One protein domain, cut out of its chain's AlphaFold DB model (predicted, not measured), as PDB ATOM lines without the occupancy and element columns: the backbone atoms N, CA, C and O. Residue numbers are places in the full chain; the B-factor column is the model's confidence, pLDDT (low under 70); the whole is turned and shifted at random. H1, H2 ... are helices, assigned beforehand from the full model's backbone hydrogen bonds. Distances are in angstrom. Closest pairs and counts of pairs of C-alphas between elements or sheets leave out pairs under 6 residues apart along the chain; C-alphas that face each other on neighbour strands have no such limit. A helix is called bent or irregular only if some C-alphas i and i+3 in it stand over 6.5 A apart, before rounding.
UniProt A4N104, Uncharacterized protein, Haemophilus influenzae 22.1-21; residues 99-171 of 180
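What this domain is: This is residues 99 to 171 of the 180 residues of an uncharacterized protein of Haemophilus influenzae 22.1-21 (UniProt A4N104). The kinked helix H1 and helix H3 meet at their ends as an open V; H4 packs on H1 near the open side, and H2 lies beyond the point. The printed part has 73 residues with four named helices, H1 to H4 in order, and no named strand: all helix. It is only just compact, close to loose, with a radius of gyration of the C-alphas of 13.2 A and spans of 36 by 28 by 16 A.

How they stand to each other: H1, residues 101 to 119, has a kink of 46 degrees near residue 108 and is irregular, C-alphas 102 and 105 being 8.9 A apart. With residues 107 to 111 alone it touches H4, residues 161 to 170; the closest C-alphas, Tyr 111 and Leu 163, are 5.8 A apart. H3, residues 141 to 152, and H1 touch only at their ends, opposite ways at a steep tilt of 42 degrees; the closest C-alphas, Ile 119 and Lys 143, are 5.3 A apart. H2, residues 132 to 138, is close to H1 but not clearly touching, the closest C-alphas, Ile 119 and Gly 138, being 7.8 A apart. Every O i to N i+4 pair is within hydrogen-bond range in H2 and H3, 13 of 15 in H1, 5 of 6 in H4.

Where its parts are: H1 begins at C-alpha 101 (108.979, 390.905, 17.022) and measures 25.4 A; H3 measures 16.4 A. H4 ends at C-alpha 170 (111.745, 383.339, 10.617).

The domain as a whole: The printed part has no cut; the H1 to H2 link is long. Residues 127 to 128 and 168 to 171 have pLDDT under 70.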
ATOM      1  N   VAL A  99     102.284 391.872  13.839       77.31
ATOM      2  CA  VAL A  99     103.316 391.141  14.593       77.31
ATOM      3  C   VAL A  99     104.051 391.995  15.633       77.31
ATOM      4  O   VAL A  99     104.424 393.132  15.361       77.31
ATOM      5  N   ASP A 100     104.384 391.392  16.782       80.62
ATOM      6  CA  ASP A 100     105.334 391.933  17.768       80.62
ATOM      7  C   ASP A 100     106.630 391.108  17.760       80.62
ATOM      8  O   ASP A 100     106.661 389.973  18.246       80.62
ATOM      9  N   THR A 101     107.721 391.652  17.212       77.44
ATOM     10  CA  THR A 101     108.979 390.905  17.022       77.44
ATOM     11  C   THR A 101     109.639 390.471  18.336       77.44
ATOM     12  O   THR A 101     110.374 389.482  18.360       77.44
ATOM     13  N   SER A 102     109.318 391.127  19.458       81.50
ATOM     14  CA  SER A 102     109.790 390.731  20.791       81.50
ATOM     15  C   SER A 102     109.084 389.479  21.331       81.50
ATOM     16  O   SER A 102     109.596 388.807  22.227       81.50
ATOM     17  N   LYS A 103     107.930 389.110  20.753       81.62
ATOM     18  CA  LYS A 103     107.063 388.011  21.206       81.62
ATOM     19  C   LYS A 103     106.973 386.880  20.180       81.62
ATOM     20  O   LYS A 103     105.891 386.375  19.888       81.62
ATOM     21  N   VAL A 104     108.121 386.420  19.670       81.25
ATOM     22  CA  VAL A 104     108.236 385.363  18.637       81.25
ATOM     23  C   VAL A 104     107.337 384.146  18.912       81.25
ATOM     24  O   VAL A 104     106.646 383.663  18.016       81.25
ATOM     25  N   PHE A 105     107.335 383.643  20.150       82.50
ATOM     26  CA  PHE A 105     106.512 382.495  20.544       82.50
ATOM     27  C   PHE A 105     105.010 382.793  20.450       82.50
ATOM     28  O   PHE A 105     104.244 381.968  19.953       82.50
ATOM     29  N   LEU A 106     104.595 383.987  20.877       82.00
ATOM     30  CA  LEU A 106     103.197 384.388  20.835       82.00
ATOM     31  C   LEU A 106     102.718 384.584  19.395       82.00
ATOM     32  O   LEU A 106     101.640 384.102  19.064       82.00
ATOM     33  N   ASN A 107     103.539 385.170  18.515       83.38
ATOM     34  CA  ASN A 107     103.216 385.301  17.088       83.38
ATOM     35  C   ASN A 107     102.928 383.932  16.449       83.38
ATOM     36  O   ASN A 107     101.951 383.786  15.717       83.38
ATOM     37  N   LYS A 108     103.728 382.905  16.783       83.38
ATOM     38  CA  LYS A 108     103.505 381.520  16.327       83.38
ATOM     39  C   LYS A 108     102.169 380.961  16.817       83.38
ATOM     40  O   LYS A 108     101.429 380.382  16.026       83.38
ATOM     41  N   ILE A 109     101.850 381.139  18.101       84.25
ATOM     42  CA  ILE A 109     100.569 380.688  18.668       84.25
ATOM     43  C   ILE A 109      99.399 381.394  17.985       84.25
ATOM     44  O   ILE A 109      98.471 380.728  17.529       84.25
ATOM     45  N   VAL A 110      99.445 382.726  17.894       85.31
ATOM     46  CA  VAL A 110      98.363 383.531  17.313       85.31
ATOM     47  C   VAL A 110      98.136 383.138  15.861       85.31
ATOM     48  O   VAL A 110      96.991 382.940  15.474       85.31
ATOM     49  N   TYR A 111      99.197 382.920  15.080       84.44
ATOM     50  CA  TYR A 111      99.075 382.431  13.709       84.44
ATOM     51  C   TYR A 111      98.388 381.064  13.622       84.44
ATOM     52  O   TYR A 111      97.459 380.899  12.835       84.44
ATOM     53  N   ILE A 112      98.799 380.085  14.439       84.88
ATOM     54  CA  ILE A 112      98.176 378.752  14.446       84.88
ATOM     55  C   ILE A 112      96.683 378.866  14.774       84.88
ATOM     56  O   ILE A 112      95.854 378.244  14.108       84.88
ATOM     57  N   VAL A 113      96.331 379.679  15.774       84.62
ATOM     58  CA  VAL A 113      94.938 379.895  16.184       84.62
ATOM     59  C   VAL A 113      94.149 380.626  15.098       84.62
ATOM     60  O   VAL A 113      93.067 380.164  14.742       84.62
ATOM     61  N   ALA A 114      94.687 381.702  14.523       85.00
ATOM     62  CA  ALA A 114      94.057 382.465  13.447       85.00
ATOM     63  C   ALA A 114      93.828 381.596  12.203       85.00
ATOM     64  O   ALA A 114      92.723 381.565  11.663       85.00
ATOM     65  N   ARG A 115      94.826 380.794  11.812       86.38
ATOM     66  CA  ARG A 115      94.711 379.798  10.740       86.38
ATOM     67  C   ARG A 115      93.584 378.807  11.018       86.38
ATOM     68  O   ARG A 115      92.757 378.553  10.143       86.38
ATOM     69  N   ARG A 116      93.533 378.240  12.229       86.69
ATOM     70  CA  ARG A 116      92.473 377.297  12.620       86.69
ATOM     71  C   ARG A 116      91.098 377.962  12.651       86.69
ATOM     72  O   ARG A 116      90.137 377.367  12.169       86.69
ATOM     73  N   ALA A 117      90.991 379.192  13.139       86.00
ATOM     74  CA  ALA A 117      89.749 379.954  13.109       86.00
ATOM     75  C   ALA A 117      89.294 380.227  11.665       86.00
ATOM     76  O   ALA A 117      88.118 380.049  11.357       86.00
ATOM     77  N   TYR A 118      90.211 380.571  10.758       86.19
ATOM     78  CA  TYR A 118      89.905 380.800   9.346       86.19
ATOM     79  C   TYR A 118      89.315 379.555   8.673       86.19
ATOM     80  O   TYR A 118      88.217 379.626   8.113       86.19
ATOM     81  N   ILE A 119      89.993 378.402   8.773       89.00
ATOM     82  CA  ILE A 119      89.532 377.162   8.123       89.00
ATOM     83  C   ILE A 119      88.273 376.586   8.773       89.00
ATOM     84  O   ILE A 119      87.560 375.833   8.129       89.00
ATOM     85  N   THR A 120      87.975 376.922  10.029       88.19
ATOM     86  CA  THR A 120      86.772 376.431  10.724       88.19
ATOM     87  C   THR A 120      85.626 377.444  10.767       88.19
ATOM     88  O   THR A 120      84.618 377.200  11.436       88.19
ATOM     89  N   ASN A 121      85.753 378.582  10.074       84.69
ATOM     90  CA  ASN A 121      84.797 379.695  10.134       84.69
ATOM     91  C   ASN A 121      84.496 380.118  11.582       84.69
ATOM     92  O   ASN A 121      83.348 380.066  12.027       84.69
ATOM     93  N   GLY A 122      85.542 380.464  12.335       82.44
ATOM     94  CA  GLY A 122      85.453 380.893  13.730       82.44
ATOM     95  C   GLY A 122      84.902 379.817  14.662       82.44
ATOM     96  O   GLY A 122      84.218 380.146  15.625       82.44
ATOM     97  N   PHE A 123      85.138 378.538  14.355       84.69
ATOM     98  CA  PHE A 123      84.571 377.405  15.092       84.69
ATOM     99  C   PHE A 123      83.035 377.429  15.158       84.69
ATOM    100  O   PHE A 123      82.445 376.882  16.085       84.69
ATOM    101  N   SER A 124      82.367 378.028  14.166       80.12
ATOM    102  CA  SER A 124      80.899 378.166  14.113       80.12
ATOM    103  C   SER A 124      80.151 376.832  14.236       80.12
ATOM    104  O   SER A 124      79.059 376.772  14.800       80.12
ATOM    105  N   LYS A 125      80.757 375.734  13.769       77.31
ATOM    106  CA  LYS A 125      80.217 374.372  13.914       77.31
ATOM    107  C   LYS A 125      80.405 373.775  15.320       77.31
ATOM    108  O   LYS A 125      79.786 372.761  15.629       77.31
ATOM    109  N   CYS A 126      81.190 374.414  16.190       77.56
ATOM    110  CA  CYS A 126      81.472 374.007  17.573       77.56
ATOM    111  C   CYS A 126      80.610 374.739  18.605       77.56
ATOM    112  O   CYS A 126      81.074 375.104  19.683       77.56
ATOM    113  N   SER A 127      79.323 374.901  18.297       64.31
ATOM    114  CA  SER A 127      78.369 375.720  19.054       64.31
ATOM    115  C   SER A 127      78.100 375.282  20.501       64.31
ATOM    116  O   SER A 127      77.559 376.070  21.270       64.31
ATOM    117  N   LYS A 128      78.448 374.047  20.893       69.88
ATOM    118  CA  LYS A 128      78.158 373.514  22.242       69.88
ATOM    119  C   LYS A 128      79.389 373.130  23.060       69.88
ATOM    120  O   LYS A 128      79.345 373.204  24.285       69.88
ATOM    121  N   LYS A 129      80.468 372.677  22.417       71.44
ATOM    122  CA  LYS A 129      81.713 372.267  23.079       71.44
ATOM    123  C   LYS A 129      82.844 372.212  22.057       71.44
ATOM    124  O   LYS A 129      82.653 371.685  20.963       71.44
ATOM    125  N   ILE A 130      84.019 372.702  22.434       73.81
ATOM    126  CA  ILE A 130      85.238 372.555  21.634       73.81
ATOM    127  C   ILE A 130      85.882 371.214  22.015       73.81
ATOM    128  O   ILE A 130      86.403 371.057  23.117       73.81
ATOM    129  N   THR A 131      85.786 370.224  21.126       79.38
ATOM    130  CA  THR A 131      86.443 368.906  21.230       79.38
ATOM    131  C   THR A 131      87.308 368.664  19.992       79.38
ATOM    132  O   THR A 131      87.076 369.307  18.969       79.38
ATOM    133  N   SER A 132      88.268 367.731  20.052       74.75
ATOM    134  CA  SER A 132      89.091 367.337  18.890       74.75
ATOM    135  C   SER A 132      88.225 366.983  17.678       74.75
ATOM    136  O   SER A 132      88.376 367.579  16.620       74.75
ATOM    137  N   ASP A 133      87.209 366.140  17.880       77.31
ATOM    138  CA  ASP A 133      86.259 365.743  16.837       77.31
ATOM    139  C   ASP A 133      85.526 366.930  16.204       77.31
ATOM    140  O   ASP A 133      85.192 366.901  15.019       77.31
ATOM    141  N   CYS A 134      85.230 367.965  16.996       80.38
ATOM    142  CA  CYS A 134      84.588 369.163  16.477       80.38
ATOM    143  C   CYS A 134      85.547 370.002  15.640       80.38
ATOM    144  O   CYS A 134      85.153 370.514  14.595       80.38
ATOM    145  N   LEU A 135      86.796 370.132  16.093       78.31
ATOM    146  CA  LEU A 135      87.824 370.860  15.362       78.31
ATOM    147  C   LEU A 135      88.043 370.227  13.987       78.31
ATOM    148  O   LEU A 135      88.005 370.947  12.993       78.31
ATOM    149  N   ASP A 136      88.141 368.899  13.926       80.31
ATOM    150  CA  ASP A 136      88.382 368.164  12.681       80.31
ATOM    151  C   ASP A 136      87.187 368.245  11.718       80.31
ATOM    152  O   ASP A 136      87.345 368.529  10.532       80.31
ATOM    153  N   LYS A 137      85.956 368.072  12.220       81.44
ATOM    154  CA  LYS A 137      84.726 368.209  11.406       81.44
ATOM    155  C   LYS A 137      84.402 369.663  11.047       81.44
ATOM    156  O   LYS A 137      83.609 369.927  10.136       81.44
ATOM    157  N   GLY A 138      84.978 370.602  11.790       83.69
ATOM    158  CA  GLY A 138      84.835 372.038  11.604       83.69
ATOM    159  C   GLY A 138      85.553 372.550  10.363       83.69
ATOM    160  O   GLY A 138      85.124 373.561   9.809       83.69
ATOM    161  N   VAL A 139      86.596 371.844   9.915       88.44
ATOM    162  CA  VAL A 139      87.461 372.259   8.810       88.44
ATOM    163  C   VAL A 139      86.698 372.342   7.488       88.44
ATOM    164  O   VAL A 139      86.083 371.384   7.014       88.44
ATOM    165  N   ASP A 140      86.763 373.513   6.867       90.44
ATOM    166  CA  ASP A 140      86.418 373.739   5.475       90.44
ATOM    167  C   ASP A 140      87.618 373.366   4.600       90.44
ATOM    168  O   ASP A 140      88.601 374.104   4.500       90.44
ATOM    169  N   LYS A 141      87.516 372.210   3.938       89.88
ATOM    170  CA  LYS A 141      88.565 371.681   3.058       89.88
ATOM    171  C   LYS A 141      88.937 372.631   1.919       89.88
ATOM    172  O   LYS A 141      90.060 372.569   1.435       89.88
ATOM    173  N   LYS A 142      88.028 373.512   1.475       91.44
ATOM    174  CA  LYS A 142      88.351 374.503   0.436       91.44
ATOM    175  C   LYS A 142      89.300 375.565   0.975       91.44
ATOM    176  O   LYS A 142      90.242 375.941   0.292       91.44
ATOM    177  N   LYS A 143      89.060 376.025   2.205       90.31
ATOM    178  CA  LYS A 143      89.929 376.989   2.890       90.31
ATOM    179  C   LYS A 143      91.261 376.379   3.295       90.31
ATOM    180  O   LYS A 143      92.277 377.055   3.228       90.31
ATOM    181  N   GLU A 144      91.252 375.117   3.712       88.25
ATOM    182  CA  GLU A 144      92.482 374.372   3.978       88.25
ATOM    183  C   GLU A 144      93.340 374.268   2.715       88.25
ATOM    184  O   GLU A 144      94.494 374.684   2.747       88.25
ATOM    185  N   LYS A 145      92.737 373.860   1.591       89.00
ATOM    186  CA  LYS A 145      93.416 373.814   0.297       89.00
ATOM    187  C   LYS A 145      93.925 375.188  -0.155       89.00
ATOM    188  O   LYS A 145      95.047 375.287  -0.616       89.00
ATOM    189  N   ALA A 146      93.153 376.259   0.038       87.62
ATOM    190  CA  ALA A 146      93.602 377.610  -0.311       87.62
ATOM    191  C   ALA A 146      94.871 378.037   0.450       87.62
ATOM    192  O   ALA A 146      95.693 378.766  -0.094       87.62
ATOM    193  N   ILE A 147      95.053 377.581   1.697       84.62
ATOM    194  CA  ILE A 147      96.289 377.832   2.450       84.62
ATOM    195  C   ILE A 147      97.457 377.027   1.876       84.62
ATOM    196  O   ILE A 147      98.565 377.548   1.812       84.62
ATOM    197  N   GLU A 148      97.221 375.769   1.498       84.62
ATOM    198  CA  GLU A 148      98.238 374.916   0.867       84.62
ATOM    199  C   GLU A 148      98.680 375.505  -0.478       84.62
ATOM    200  O   GLU A 148      99.868 375.742  -0.670       84.62
ATOM    201  N   ASP A 149      97.722 375.862  -1.339       86.62
ATOM    202  CA  ASP A 149      97.972 376.489  -2.639       86.62
ATOM    203  C   ASP A 149      98.734 377.826  -2.476       86.62
ATOM    204  O   ASP A 149      99.655 378.115  -3.240       86.62
ATOM    205  N   ALA A 150      98.391 378.647  -1.475       83.69
ATOM    206  CA  ALA A 150      99.108 379.893  -1.191       83.69
ATOM    207  C   ALA A 150     100.564 379.628  -0.762       83.69
ATOM    208  O   ALA A 150     101.483 380.250  -1.292       83.69
ATOM    209  N   ALA A 151     100.789 378.655   0.127       79.19
ATOM    210  CA  ALA A 151     102.130 378.287   0.578       79.19
ATOM    211  C   ALA A 151     103.012 377.741  -0.560       79.19
ATOM    212  O   ALA A 151     104.188 378.081  -0.634       79.19
ATOM    213  N   GLU A 152     102.457 376.932  -1.470       79.88
ATOM    214  CA  GLU A 152     103.188 376.404  -2.632       79.88
ATOM    215  C   GLU A 152     103.622 377.502  -3.613       79.88
ATOM    216  O   GLU A 152     104.672 377.392  -4.247       79.88
ATOM    217  N   ASN A 153     102.838 378.575  -3.720       82.94
ATOM    218  CA  ASN A 153     103.096 379.688  -4.633       82.94
ATOM    219  C   ASN A 153     103.843 380.867  -3.981       82.94
ATOM    220  O   ASN A 153     103.997 381.904  -4.624       82.94
ATOM    221  N   ASN A 154     104.322 380.723  -2.737       76.44
ATOM    222  CA  ASN A 154     104.893 381.812  -1.929       76.44
ATOM    223  C   ASN A 154     103.965 383.046  -1.839       76.44
ATOM    224  O   ASN A 154     104.419 384.189  -1.916       76.44
ATOM    225  N   ASP A 155     102.662 382.804  -1.703       80.44
ATOM    226  CA  ASP A 155     101.615 383.814  -1.534       80.44
ATOM    227  C   ASP A 155     100.942 383.678  -0.153       80.44
ATOM    228  O   ASP A 155     101.128 382.695   0.570       80.44
ATOM    229  N   PHE A 156     100.135 384.666   0.239       78.38
ATOM    230  CA  PHE A 156      99.494 384.715   1.552       78.38
ATOM    231  C   PHE A 156      97.985 384.927   1.461       78.38
ATOM    232  O   PHE A 156      97.494 385.818   0.770       78.38
ATOM    233  N   ILE A 157      97.237 384.180   2.280       82.94
ATOM    234  CA  ILE A 157      95.823 384.476   2.534       82.94
ATOM    235  C   ILE A 157      95.728 385.866   3.186       82.94
ATOM    236  O   ILE A 157      96.329 386.051   4.250       82.94
ATOM    237  N   PRO A 158      94.984 386.836   2.615       81.38
ATOM    238  CA  PRO A 158      94.934 388.211   3.118       81.38
ATOM    239  C   PRO A 158      94.610 388.316   4.613       81.38
ATOM    240  O   PRO A 158      95.227 389.104   5.326       81.38
ATOM    241  N   GLU A 159      93.703 387.474   5.111       77.25
ATOM    242  CA  GLU A 159      93.291 387.423   6.517       77.25
ATOM    243  C   GLU A 159      94.378 386.891   7.466       77.25
ATOM    244  O   GLU A 159      94.289 387.089   8.676       77.25
ATOM    245  N   LEU A 160      95.402 386.213   6.940       80.69
ATOM    246  CA  LEU A 160      96.537 385.673   7.699       80.69
ATOM    247  C   LEU A 160      97.854 386.405   7.403       80.69
ATOM    248  O   LEU A 160      98.829 386.210   8.133       80.69
ATOM    249  N   LYS A 161      97.880 387.248   6.364       76.31
ATOM    250  CA  LYS A 161      99.078 387.851   5.774       76.31
ATOM    251  C   LYS A 161     100.029 388.499   6.792       76.31
ATOM    252  O   LYS A 161     101.188 388.093   6.802       76.31
ATOM    253  N   PRO A 162      99.586 389.375   7.720       75.69
ATOM    254  CA  PRO A 162     100.510 390.042   8.643       75.69
ATOM    255  C   PRO A 162     101.298 389.077   9.540       75.69
ATOM    256  O   PRO A 162     102.455 389.330   9.855       75.69
ATOM    257  N   LEU A 163     100.679 387.970   9.963       76.69
ATOM    258  CA  LEU A 163     101.323 386.952  10.800       76.69
ATOM    259  C   LEU A 163     102.105 385.935   9.960       76.69
ATOM    260  O   LEU A 163     103.139 385.442  10.411       76.69
ATOM    261  N   ALA A 164     101.615 385.618   8.759       76.19
ATOM    262  CA  ALA A 164     102.225 384.650   7.859       76.19
ATOM    263  C   ALA A 164     103.566 385.150   7.295       76.19
ATOM    264  O   ALA A 164     104.551 384.424   7.383       76.19
ATOM    265  N   GLU A 165     103.632 386.403   6.831       72.62
ATOM    266  CA  GLU A 165     104.858 387.025   6.297       72.62
ATOM    267  C   GLU A 165     106.005 387.014   7.317       72.62
ATOM    268  O   GLU A 165     107.144 386.667   7.008       72.62
ATOM    269  N   TYR A 166     105.704 387.354   8.572       70.88
ATOM    270  CA  TYR A 166     106.703 387.354   9.636       70.88
ATOM    271  C   TYR A 166     107.206 385.957   9.983       70.88
ATOM    272  O   TYR A 166     108.392 385.764  10.250       70.88
ATOM    273  N   LEU A 167     106.305 384.977  10.037       72.19
ATOM    274  CA  LEU A 167     106.706 383.617  10.359       72.19
ATOM    275  C   LEU A 167     107.538 383.005   9.244       72.19
ATOM    276  O   LEU A 167     108.489 382.314   9.580       72.19
ATOM    277  N   ASP A 168     107.242 383.302   7.981       67.19
ATOM    278  CA  ASP A 168     108.020 382.834   6.832       67.19
ATOM    279  C   ASP A 168     109.453 383.402   6.842       67.19
ATOM    280  O   ASP A 168     110.423 382.656   6.726       67.19
ATOM    281  N   PHE A 169     109.619 384.691   7.179       53.28
ATOM    282  CA  PHE A 169     110.943 385.307   7.386       53.28
ATOM    283  C   PHE A 169     111.768 384.642   8.508       53.28
ATOM    284  O   PHE A 169     112.999 384.659   8.487       53.28
ATOM    285  N   HIS A 170     111.104 384.036   9.497       54.12
ATOM    286  CA  HIS A 170     111.745 383.339  10.617       54.12
ATOM    287  C   HIS A 170     111.701 381.805  10.516       54.12
ATOM    288  O   HIS A 170     112.209 381.122  11.413       54.12
ATOM    289  N   TYR A 171     111.104 381.249   9.462       46.62
ATOM    290  CA  TYR A 171     110.999 379.815   9.219       46.62
ATOM    291  C   TYR A 171     111.859 379.446   8.011       46.62
ATOM    292  O   TYR A 171     111.365 379.099   6.948       46.62
TER     293      TYR A 171